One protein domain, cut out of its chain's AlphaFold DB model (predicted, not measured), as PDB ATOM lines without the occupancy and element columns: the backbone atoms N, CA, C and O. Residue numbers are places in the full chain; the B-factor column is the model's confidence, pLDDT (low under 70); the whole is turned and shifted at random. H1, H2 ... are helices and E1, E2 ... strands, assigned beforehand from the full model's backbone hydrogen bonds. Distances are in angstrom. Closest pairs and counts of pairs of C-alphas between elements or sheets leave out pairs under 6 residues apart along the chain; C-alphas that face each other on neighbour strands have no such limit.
ATOM      1  N   VAL A 118     148.150 101.842 211.105       82.81
ATOM      2  CA  VAL A 118     146.801 101.598 210.588       82.81
ATOM      3  C   VAL A 118     145.986 102.884 210.679       82.81
ATOM      4  O   VAL A 118     146.250 103.753 211.505       82.81
ATOM      5  N   TRP A 119     144.983 103.017 209.827       84.62
ATOM      6  CA  TRP A 119     144.140 104.198 209.719       84.62
ATOM      7  C   TRP A 119     142.764 103.887 210.272       84.62
ATOM      8  O   TRP A 119     142.015 103.121 209.672       84.62
ATOM      9  N   LEU A 120     142.425 104.466 211.415       92.69
ATOM     10  CA  LEU A 120     141.120 104.277 212.029       92.69
ATOM     11  C   LEU A 120     140.199 105.400 211.582       92.69
ATOM     12  O   LEU A 120     140.519 106.573 211.766       92.69
ATOM     13  N   PHE A 121     139.065 105.034 210.996       95.62
ATOM     14  CA  PHE A 121     137.994 105.968 210.694       95.62
ATOM     15  C   PHE A 121     136.913 105.886 211.764       95.62
ATOM     16  O   PHE A 121     136.403 104.803 212.065       95.62
ATOM     17  N   THR A 122     136.520 107.041 212.279       96.88
ATOM     18  CA  THR A 122     135.371 107.215 213.164       96.88
ATOM     19  C   THR A 122     134.363 108.096 212.441       96.88
ATOM     20  O   THR A 122     134.638 109.269 212.177       96.88
ATOM     21  N   GLY A 123     133.211 107.523 212.083       97.31
ATOM     22  CA  GLY A 123     132.136 108.258 211.420       97.31
ATOM     23  C   GLY A 123     131.587 109.394 212.286       97.31
ATOM     24  O   GLY A 123     131.652 109.354 213.514       97.31
ATOM     25  N   GLU A 124     131.029 110.420 211.653       96.88
ATOM     26  CA  GLU A 124     130.385 111.522 212.361       96.88
ATOM     27  C   GLU A 124     129.270 111.005 213.284       96.88
ATOM     28  O   GLU A 124     128.378 110.272 212.861       96.88
ATOM     29  N   GLY A 125     129.339 111.376 214.566       95.50
ATOM     30  CA  GLY A 125     128.414 110.907 215.602       95.50
ATOM     31  C   GLY A 125     128.704 109.499 216.141       95.50
ATOM     32  O   GLY A 125     128.037 109.070 217.082       95.50
ATOM     33  N   ALA A 126     129.696 108.785 215.602       95.56
ATOM     34  CA  ALA A 126     130.114 107.500 216.142       95.56
ATOM     35  C   ALA A 126     130.904 107.683 217.448       95.56
ATOM     36  O   ALA A 126     131.733 108.580 217.584       95.56
ATOM     37  N   VAL A 127     130.663 106.791 218.410       93.06
ATOM     38  CA  VAL A 127     131.365 106.763 219.709       93.06
ATOM     39  C   VAL A 127     132.550 105.792 219.723       93.06
ATOM     40  O   VAL A 127     133.287 105.721 220.703       93.06
ATOM     41  N   GLN A 128     132.720 105.022 218.646       92.94
ATOM     42  CA  GLN A 128     133.779 104.035 218.457       92.94
ATOM     43  C   GLN A 128     134.255 104.032 217.003       92.94
ATOM     44  O   GLN A 128     133.570 104.524 216.103       92.94
ATOM     45  N   VAL A 129     135.426 103.432 216.792       94.94
ATOM     46  CA  VAL A 129     136.004 103.201 215.467       94.94
ATOM     47  C   VAL A 129     135.007 102.440 214.601       94.94
ATOM     48  O   VAL A 129     134.478 101.406 214.996       94.94
ATOM     49  N   THR A 130     134.774 102.961 213.403       95.88
ATOM     50  CA  THR A 130     133.869 102.376 212.415       95.88
ATOM     51  C   THR A 130     134.591 101.364 211.533       95.88
ATOM     52  O   THR A 130     134.058 100.298 211.247       95.88
ATOM     53  N   VAL A 131     135.806 101.692 211.090       95.12
ATOM     54  CA  VAL A 131     136.598 100.832 210.206       95.12
ATOM     55  C   VAL A 131     138.085 101.129 210.368       95.12
ATOM     56  O   VAL A 131     138.476 102.240 210.731       95.12
ATOM     57  N   VAL A 132     138.911 100.120 210.108       92.88
ATOM     58  CA  VAL A 132     140.370 100.209 210.146       92.88
ATOM     59  C   VAL A 132     140.909  99.883 208.761       92.88
ATOM     60  O   VAL A 132     140.585  98.840 208.198       92.88
ATOM     61  N   PHE A 133     141.744 100.763 208.222       81.50
ATOM     62  CA  PHE A 133     142.417 100.563 206.950       81.50
ATOM     63  C   PHE A 133     143.906 100.371 207.153       81.50
ATOM     64  O   PHE A 133     144.554 101.027 207.964       81.50
ATOM     65  N   SER A 134     144.473  99.510 206.330       69.75
ATOM     66  CA  SER A 134     145.912  99.311 206.257       69.75
ATOM     67  C   SER A 134     146.625 100.474 205.545       69.75
ATOM     68  O   SER A 134     147.807 100.712 205.770       69.75
ATOM     69  N   ARG A 135     145.900 101.243 204.714       67.44
ATOM     70  CA  ARG A 135     146.413 102.377 203.929       67.44
ATOM     71  C   ARG A 135     145.412 103.529 203.900       67.44
ATOM     72  O   ARG A 135     144.218 103.295 203.720       67.44
ATOM     73  N   LYS A 136     145.903 104.773 203.936       77.25
ATOM     74  CA  LYS A 136     145.066 105.972 203.761       77.25
ATOM     75  C   LYS A 136     144.334 105.978 202.417       77.25
ATOM     76  O   LYS A 136     143.162 106.310 202.380       77.25
ATOM     77  N   ALA A 137     144.998 105.570 201.334       72.31
ATOM     78  CA  ALA A 137     144.398 105.564 199.997       72.31
ATOM     79  C   ALA A 137     143.153 104.661 199.912       72.31
ATOM     80  O   ALA A 137     142.169 105.026 199.279       72.31
ATOM     81  N   LEU A 138     143.162 103.515 200.608       73.69
ATOM     82  CA  LEU A 138     141.981 102.650 200.708       73.69
ATOM     83  C   LEU A 138     140.846 103.340 201.470       73.69
ATOM     84  O   LEU A 138     139.690 103.235 201.066       73.69
ATOM     85  N   ALA A 139     141.184 104.069 202.537       82.56
ATOM     86  CA  ALA A 139     140.219 104.887 203.258       82.56
ATOM     87  C   ALA A 139     139.637 105.982 202.352       82.56
ATOM     88  O   ALA A 139     138.425 106.137 202.305       82.56
ATOM     89  N   ASP A 140     140.474 106.696 201.592       82.19
ATOM     90  CA  ASP A 140     140.043 107.751 200.666       82.19
ATOM     91  C   ASP A 140     139.031 107.228 199.635       82.19
ATOM     92  O   ASP A 140     137.966 107.822 199.473       82.19
ATOM     93  N   VAL A 141     139.340 106.103 198.977       80.44
ATOM     94  CA  VAL A 141     138.452 105.476 197.984       80.44
ATOM     95  C   VAL A 141     137.134 105.059 198.629       80.44
ATOM     96  O   VAL A 141     136.068 105.455 198.164       80.44
ATOM     97  N   TRP A 142     137.194 104.322 199.739       90.81
ATOM     98  CA  TRP A 142     135.994 103.819 200.404       90.81
ATOM     99  C   TRP A 142     135.105 104.948 200.943       90.81
ATOM    100  O   TRP A 142     133.885 104.905 200.794       90.81
ATOM    101  N   LEU A 143     135.698 105.986 201.541       94.25
ATOM    102  CA  LEU A 143     134.961 107.143 202.053       94.25
ATOM    103  C   LEU A 143     134.289 107.920 200.919       94.25
ATOM    104  O   LEU A 143     133.134 108.316 201.077       94.25
ATOM    105  N   ALA A 144     134.977 108.096 199.786       92.56
ATOM    106  CA  ALA A 144     134.426 108.730 198.593       92.56
ATOM    107  C   ALA A 144     133.252 107.930 198.010       92.56
ATOM    108  O   ALA A 144     132.192 108.499 197.764       92.56
ATOM    109  N   GLU A 145     133.405 106.613 197.853       95.06
ATOM    110  CA  GLU A 145     132.352 105.723 197.343       95.06
ATOM    111  C   GLU A 145     131.107 105.690 198.236       95.06
ATOM    112  O   GLU A 145     129.987 105.521 197.752       95.06
ATOM    113  N   LYS A 146     131.293 105.809 199.555       97.19
ATOM    114  CA  LYS A 146     130.212 105.724 200.545       97.19
ATOM    115  C   LYS A 146     129.675 107.077 200.995       97.19
ATOM    116  O   LYS A 146     128.732 107.089 201.783       97.19
ATOM    117  N   HIS A 147     130.235 108.188 200.512       96.81
ATOM    118  CA  HIS A 147     129.796 109.541 200.870       96.81
ATOM    119  C   HIS A 147     129.842 109.821 202.386       96.81
ATOM    120  O   HIS A 147     128.981 110.495 202.953       96.81
ATOM    121  N   LEU A 148     130.846 109.279 203.086       97.56
ATOM    122  CA  LEU A 148     130.895 109.320 204.551       97.56
ATOM    123  C   LEU A 148     131.591 110.571 205.095       97.56
ATOM    124  O   LEU A 148     132.550 111.086 204.520       97.56
ATOM    125  N   SER A 149     131.112 111.035 206.249       97.56
ATOM    126  CA  SER A 149     131.701 112.136 207.018       97.56
ATOM    127  C   SER A 149     132.260 111.610 208.336       97.56
ATOM    128  O   SER A 149     131.665 110.711 208.931       97.56
ATOM    129  N   GLY A 150     133.386 112.148 208.797       96.25
ATOM    130  CA  GLY A 150     134.044 111.692 210.022       96.25
ATOM    131  C   GLY A 150     135.522 112.062 210.087       96.25
ATOM    132  O   GLY A 150     135.992 112.922 209.340       96.25
ATOM    133  N   GLU A 151     136.255 111.394 210.972       94.38
ATOM    134  CA  GLU A 151     137.690 111.597 211.175       94.38
ATOM    135  C   GLU A 151     138.468 110.314 210.881       94.38
ATOM    136  O   GLU A 151     138.074 109.228 211.305       94.38
ATOM    137  N   LEU A 152     139.580 110.444 210.160       91.69
ATOM    138  CA  LEU A 152     140.530 109.374 209.881       91.69
ATOM    139  C   LEU A 152     141.853 109.677 210.590       91.69
ATOM    140  O   LEU A 152     142.438 110.728 210.340       91.69
ATOM    141  N   VAL A 153     142.348 108.760 211.420       88.75
ATOM    142  CA  VAL A 153     143.542 108.961 212.261       88.75
ATOM    143  C   VAL A 153     144.540 107.816 212.077       88.75
ATOM    144  O   VAL A 153     144.150 106.650 212.077       88.75
ATOM    145  N   ALA A 154     145.832 108.128 211.940       82.31
ATOM    146  CA  ALA A 154     146.895 107.133 211.784       82.31
ATOM    147  C   ALA A 154     147.437 106.644 213.137       82.31
ATOM    148  O   ALA A 154     148.186 107.361 213.789       82.31
ATOM    149  N   TYR A 155     147.143 105.412 213.545       84.69
ATOM    150  CA  TYR A 155     147.696 104.819 214.766       84.69
ATOM    151  C   TYR A 155     148.894 103.920 214.485       84.69
ATOM    152  O   TYR A 155     148.810 103.100 213.572       84.69
ATOM    153  N   PRO A 156     149.958 103.996 215.304       77.88
ATOM    154  CA  PRO A 156     151.118 103.136 215.151       77.88
ATOM    155  C   PRO A 156     150.760 101.661 215.366       77.88
ATOM    156  O   PRO A 156     149.951 101.308 216.222       77.88
ATOM    157  N   LEU A 157     151.392 100.812 214.566       75.50
ATOM    158  CA  LEU A 157     151.310  99.363 214.574       75.50
ATOM    159  C   LEU A 157     152.573  98.794 215.234       75.50
ATOM    160  O   LEU A 157     153.666  99.337 215.061       75.50
ATOM    161  N   ASP A 158     152.408  97.711 215.994       71.12
ATOM    162  CA  ASP A 158     153.475  96.984 216.706       71.12
ATOM    163  C   ASP A 158     154.267  97.815 217.736       71.12
ATOM    164  O   ASP A 158     155.326  97.407 218.209       71.12
ATOM    165  N   THR A 159     153.756  98.985 218.119       75.50
ATOM    166  CA  THR A 159     154.327  99.833 219.171       75.50
ATOM    167  C   THR A 159     153.229 100.657 219.835       75.50
ATOM    168  O   THR A 159     152.178 100.914 219.242       75.50
ATOM    169  N   SER A 160     153.447 101.071 221.082       84.75
ATOM    170  CA  SER A 160     152.507 101.957 221.767       84.75
ATOM    171  C   SER A 160     152.550 103.377 221.189       84.75
ATOM    172  O   SER A 160     153.588 103.850 220.725       84.75
ATOM    173  N   VAL A 161     151.434 104.110 221.286       84.69
ATOM    174  CA  VAL A 161     151.390 105.544 220.928       84.69
ATOM    175  C   VAL A 161     152.448 106.336 221.706       84.69
ATOM    176  O   VAL A 161     153.083 107.226 221.154       84.69
ATOM    177  N   TYR A 162     152.688 105.963 222.963       87.75
ATOM    178  CA  TYR A 162     153.718 106.553 223.814       87.75
ATOM    179  C   TYR A 162     155.133 106.423 223.226       87.75
ATOM    180  O   TYR A 162     155.843 107.418 223.062       87.75
ATOM    181  N   GLU A 163     155.543 105.201 222.888       83.06
ATOM    182  CA  GLU A 163     156.865 104.929 222.314       83.06
ATOM    183  C   GLU A 163     157.022 105.571 220.935       83.06
ATOM    184  O   GLU A 163     158.079 106.128 220.626       83.06
ATOM    185  N   ALA A 164     155.963 105.534 220.124       77.00
ATOM    186  CA  ALA A 164     155.942 106.157 218.811       77.00
ATOM    187  C   ALA A 164     156.161 107.673 218.907       77.00
ATOM    188  O   ALA A 164     157.059 108.206 218.255       77.00
ATOM    189  N   GLU A 165     155.419 108.368 219.775       80.06
ATOM    190  CA  GLU A 165     155.554 109.819 219.939       80.06
ATOM    191  C   GLU A 165     156.911 110.231 220.531       80.06
ATOM    192  O   GLU A 165     157.500 111.210 220.062       80.06
ATOM    193  N   ARG A 166     157.470 109.450 221.471       77.44
ATOM    194  CA  ARG A 166     158.858 109.623 221.954       77.44
ATOM    195  C   ARG A 166     159.863 109.506 220.809       77.44
ATOM    196  O   ARG A 166     160.774 110.325 220.700       77.44
ATOM    197  N   ARG A 167     159.700 108.503 219.938       72.94
ATOM    198  CA  ARG A 167     160.594 108.259 218.795       72.94
ATOM    199  C   ARG A 167     160.478 109.337 217.719       72.94
ATOM    200  O   ARG A 167     161.478 109.659 217.084       72.94
ATOM    201  N   TRP A 168     159.289 109.901 217.516       65.88
ATOM    202  CA  TRP A 168     159.067 111.008 216.579       65.88
ATOM    203  C   TRP A 168     159.645 112.341 217.065       65.88
ATOM    204  O   TRP A 168     159.588 113.326 216.332       65.88
ATOM    205  N   GLY A 169     160.223 112.379 218.271       57.75
ATOM    206  CA  GLY A 169     160.869 113.568 218.809       57.75
ATOM    207  C   GLY A 169     159.877 114.652 219.213       57.75
ATOM    208  O   GLY A 169     160.252 115.821 219.212       57.75
ATOM    209  N   LYS A 170     158.626 114.289 219.555       63.94
ATOM    210  CA  LYS A 170     157.689 115.232 220.172       63.94
ATOM    211  C   LYS A 170     158.255 115.626 221.548       63.94
ATOM    212  O   LYS A 170     158.326 114.768 222.430       63.94
ATOM    213  N   PRO A 171     158.683 116.887 221.750       58.25
ATOM    214  CA  PRO A 171     159.458 117.290 222.928       58.25
ATOM    215  C   PRO A 171     158.672 117.221 224.248       58.25
ATOM    216  O   PRO A 171     159.266 117.317 225.318       58.25
ATOM    217  N   GLU A 172     157.355 117.024 224.187       70.94
ATOM    218  CA  GLU A 172     156.451 117.055 225.339       70.94
ATOM    219  C   GLU A 172     156.114 115.676 225.925       70.94
ATOM    220  O   GLU A 172     155.333 115.606 226.870       70.94
ATOM    221  N   VAL A 173     156.674 114.570 225.413       78.50
ATOM    222  CA  VAL A 173     156.327 113.231 225.925       78.50
ATOM    223  C   VAL A 173     157.203 112.861 227.138       78.50
ATOM    224  O   VAL A 173     158.387 112.535 226.964       78.50
ATOM    225  N   PRO A 174     156.658 112.885 228.375       82.75
ATOM    226  CA  PRO A 174     157.429 112.629 229.590       82.75
ATOM    227  C   PRO A 174     157.877 111.171 229.662       82.75
ATOM    228  O   PRO A 174     157.308 110.309 229.009       82.75
ATOM    229  N   GLU A 175     158.875 110.865 230.486       88.12
ATOM    230  CA  GLU A 175     159.198 109.470 230.775       88.12
ATOM    231  C   GLU A 175     158.177 108.873 231.750       88.12
ATOM    232  O   GLU A 175     157.979 109.389 232.852       88.12
ATOM    233  N   LEU A 176     157.501 107.801 231.338       89.56
ATOM    234  CA  LEU A 176     156.441 107.157 232.107       89.56
ATOM    235  C   LEU A 176     156.858 105.776 232.617       89.56
ATOM    236  O   LEU A 176     157.527 105.007 231.931       89.56
ATOM    237  N   ARG A 177     156.379 105.442 233.819       92.94
ATOM    238  CA  ARG A 177     156.367 104.065 234.341       92.94
ATOM    239  C   ARG A 177     155.321 103.216 233.600       92.94
ATOM    240  O   ARG A 177     154.420 103.801 232.994       92.94
ATOM    241  N   PRO A 178     155.371 101.871 233.675       92.25
ATOM    242  CA  PRO A 178     154.422 100.994 232.977       92.25
ATOM    243  C   PRO A 178     152.941 101.359 233.184       92.25
ATOM    244  O   PRO A 178     152.167 101.378 232.228       92.25
ATOM    245  N   GLU A 179     152.552 101.760 234.398       93.44
ATOM    246  CA  GLU A 179     151.174 102.173 234.713       93.44
ATOM    247  C   GLU A 179     150.768 103.479 234.016       93.44
ATOM    248  O   GLU A 179     149.581 103.735 233.799       93.44
ATOM    249  N   GLY A 180     151.750 104.320 233.692       91.31
ATOM    250  CA  GLY A 180     151.572 105.519 232.883       91.31
ATOM    251  C   GLY A 180     151.465 105.185 231.398       91.31
ATOM    252  O   GLY A 180     150.570 105.705 230.739       91.31
ATOM    253  N   ILE A 181     152.307 104.278 230.890       90.31
ATOM    254  CA  ILE A 181     152.300 103.856 229.477       90.31
ATOM    255  C   ILE A 181     150.926 103.298 229.086       90.31
ATOM    256  O   ILE A 181     150.351 103.728 228.092       90.31
ATOM    257  N   GLN A 182     150.343 102.415 229.904       89.31
ATOM    258  CA  GLN A 182     149.027 101.818 229.624       89.31
ATOM    259  C   GLN A 182     147.857 102.826 229.638       89.31
ATOM    260  O   GLN A 182     146.766 102.509 229.171       89.31
ATOM    261  N   ARG A 183     148.049 104.020 230.217       90.38
ATOM    262  CA  ARG A 183     147.044 105.100 230.286       90.38
ATOM    263  C   ARG A 183     147.352 106.246 229.332       90.38
ATOM    264  O   ARG A 183     146.617 107.231 229.312       90.38
ATOM    265  N   PHE A 184     148.455 106.158 228.596       88.94
ATOM    266  CA  PHE A 184     148.912 107.242 227.753       88.94
ATOM    267  C   PHE A 184     147.953 107.439 226.578       88.94
ATOM    268  O   PHE A 184     147.756 106.543 225.758       88.94
ATOM    269  N   VAL A 185     147.387 108.640 226.490       84.62
ATOM    270  CA  VAL A 185     146.620 109.101 225.334       84.62
ATOM    271  C   VAL A 185     147.485 110.132 224.624       84.62
ATOM    272  O   VAL A 185     147.670 111.239 225.124       84.62
ATOM    273  N   GLY A 186     148.067 109.732 223.496       78.50
ATOM    274  CA  GLY A 186     148.920 110.610 222.700       78.50
ATOM    275  C   GLY A 186     148.131 111.575 221.826       78.50
ATOM    276  O   GLY A 186     146.917 111.460 221.651       78.50
ATOM    277  N   GLN A 187     148.846 112.507 221.212       72.25
ATOM    278  CA  GLN A 187     148.296 113.501 220.291       72.25
ATOM    279  C   GLN A 187     148.411 113.062 218.825       72.25
ATOM    280  O   GLN A 187     148.665 113.908 217.972       72.25
ATOM    281  N   VAL A 188     148.262 111.763 218.535       67.06
ATOM    282  CA  VAL A 188     148.426 111.096 217.225       67.06
ATOM    283  C   VAL A 188     148.505 112.070 216.034       67.06
ATOM    284  O   VAL A 188     147.546 112.783 215.724       67.06
ATOM    285  N   SER A 189     149.692 112.156 215.428       61.59
ATOM    286  CA  SER A 189     150.161 113.301 214.626       61.59
ATOM    287  C   SER A 189     149.508 113.459 213.257       61.59
ATOM    288  O   SER A 189     149.560 114.547 212.686       61.59
ATOM    289  N   GLU A 190     148.896 112.408 212.718       77.94
ATOM    290  CA  GLU A 190     148.300 112.449 211.388       77.94
ATOM    291  C   GLU A 190     146.815 112.096 211.450       77.94
ATOM    292  O   GLU A 190     146.425 110.977 211.793       77.94
ATOM    293  N   ARG A 191     145.990 113.096 211.138       83.81
ATOM    294  CA  ARG A 191     144.532 113.025 211.161       83.81
ATOM    295  C   ARG A 191     143.932 113.837 210.021       83.81
ATOM    296  O   ARG A 191     144.494 114.858 209.625       83.81
ATOM    297  N   TYR A 192     142.784 113.404 209.523       85.81
ATOM    298  CA  TYR A 192     142.077 114.026 208.409       85.81
ATOM    299  C   TYR A 192     140.577 114.053 208.686       85.81
ATOM    300  O   TYR A 192     139.986 113.034 209.035       85.81
ATOM    301  N   ALA A 193     139.952 115.208 208.476       91.38
ATOM    302  CA  ALA A 193     138.500 115.335 208.502       91.38
ATOM    303  C   ALA A 193     137.922 115.085 207.103       91.38
ATOM    304  O   ALA A 193     138.421 115.648 206.124       91.38
ATOM    305  N   TYR A 194     136.847 114.303 207.024       94.50
ATOM    306  CA  TYR A 194     136.091 114.037 205.801       94.50
ATOM    307  C   TYR A 194     134.662 114.556 205.919       94.50
ATOM    308  O   TYR A 194     134.028 114.461 206.973       94.50
ATOM    309  N   ARG A 195     134.153 115.088 204.808       96.75
ATOM    310  CA  ARG A 195     132.766 115.512 204.614       96.75
ATOM    311  C   ARG A 195     132.285 114.972 203.284       96.75
ATOM    312  O   ARG A 195     132.905 115.265 202.265       96.75
ATOM    313  N   ASP A 196     131.202 114.203 203.307       96.12
ATOM    314  CA  ASP A 196     130.600 113.625 202.097       96.12
ATOM    315  C   ASP A 196     131.651 112.922 201.210       96.12
ATOM    316  O   ASP A 196     131.801 113.185 200.016       96.12
ATOM    317  N   GLY A 197     132.495 112.104 201.847       91.94
ATOM    318  CA  GLY A 197     133.561 111.351 201.193       91.94
ATOM    319  C   GLY A 197     134.780 112.161 200.745       91.94
ATOM    320  O   GLY A 197     135.707 111.596 200.171       91.94
ATOM    321  N   LYS A 198     134.828 113.472 201.018       90.38
ATOM    322  CA  LYS A 198     135.923 114.361 200.599       90.38
ATOM    323  C   LYS A 198     136.716 114.894 201.793       90.38
ATOM    324  O   LYS A 198     136.110 115.319 202.778       90.38
ATOM    325  N   PRO A 199     138.056 114.941 201.720       85.56
ATOM    326  CA  PRO A 199     138.863 115.543 202.772       85.56
ATOM    327  C   PRO A 199     138.622 117.061 202.835       85.56
ATOM    328  O   PRO A 199     138.707 117.753 201.822       85.56
ATOM    329  N   VAL A 200     138.347 117.584 204.032       82.75
ATOM    330  CA  VAL A 200     138.025 119.008 204.258       82.75
ATOM    331  C   VAL A 200     139.275 119.885 204.238       82.75
ATOM    332  O   VAL A 200     139.217 121.020 203.783       82.75
TER     333      VAL A 200
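This is residues 118 to 200 of the 207 residues of an uncharacterized protein of Corallococcus sp. AB032C (UniProt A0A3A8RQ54). A strongly twisted sheet of four strands with one helix, H1, packed along one of its faces makes the main body, and past the end of strand E3 the chain runs out into a smaller, loop-rich lobe that holds the short helices H2 and H3, then returns to the sheet as E4. This lobe at one end makes much of the length of an elongated outline, which spans 44 by 23 by 21 A. The printed part has 83 residues with three named helices and four named strands, in the order E1, E2, H1, E3, H2, H3, E4. The sheet's order is E2, E1, E3, E4, all antiparallel, and the class is mixed, helices and strands. The whole is only just loose, close to compact, with a radius of gyration of the C-alphas of 14.5 A.

Begin in the sheet with its longest strand, E3, residues 150 to 156, which runs 19.8 A from C-alpha 150 at (134.044, 111.692, 210.022) to C-alpha 156. Beside it find E1, residues 118 to 123, 16.1 A long, starting at C-alpha 118 at (146.801, 101.598, 210.588). Next come E2, residues 131 to 133, 6.7 A, and E4, residues 191 to 195, 13.7 A, which ends at C-alpha 195 at (132.766, 115.512, 204.614). Then look for the helices: H1, residues 136 to 146, is 15.2 A long; H2, residues 161 to 167, is 9.8 A; H3, residues 178 to 181, is 5.0 A.

Start at the inner strands E1 and E3, which are antiparallel at 157 degrees; look for N 120 and O 153, 2.9 A apart and within hydrogen-bond range. E2, an edge strand, forms a hairpin with E1, and there N 133 and O 119 are within range at 2.8 A. On the other side of E3 is E4, the other edge strand, antiparallel to E3 at 159 degrees, with N 192 and O 152 at 2.8 A within range. Residues 194 to 195 of E4 also pair, antiparallel, with residues 198 to 199. Now turn to H1, which is on the sheet at a height over the sheet of 9.0 A, over E1 and E3, and runs along the strands, at 15 degrees to E1 on the local plane. The closest C-alphas of H1 and E1 are those of Lys 136 and Trp 119, 6.3 A apart. With H1 on one face, sheet and helix make two layers. E2, H1 and E3 form a split strand-helix-strand unit, two strands running the same way with a helix between them in the chain and E1 between them in the sheet; its crossover is right-handed. Going outward, H2 only grazes the sheet with its residues 161 to 165; its closest C-alpha pair with E3 is Ala 164 and Pro 156, 6.8 A apart. H2 and H3 are close but not clearly touching, and the C-alphas of Tyr 162 and Ile 181, their closest, are 6.4 A apart. H3 is not on the sheet, and H1 is apart from both H2 and H3. In H1 and H2 every O i to N i+4 pair is within hydrogen-bond range, while H3, with 4 residues, is too short for such a pair.

Look at Glu 145 and Arg 177 for the two C-alphas farthest apart, 44.1 A. The printed part runs from 118 to 200 with no cut, and its first and last C-alphas are 20.5 A apart. No link is long; the 10 residues between H2 and H3 and the 9 between H3 and E4 are short links. The mean pLDDT of the printed part is 85.1, and you will find values under 70 at residues 134 to 135, 168 to 171 and 188 to 189 of this model.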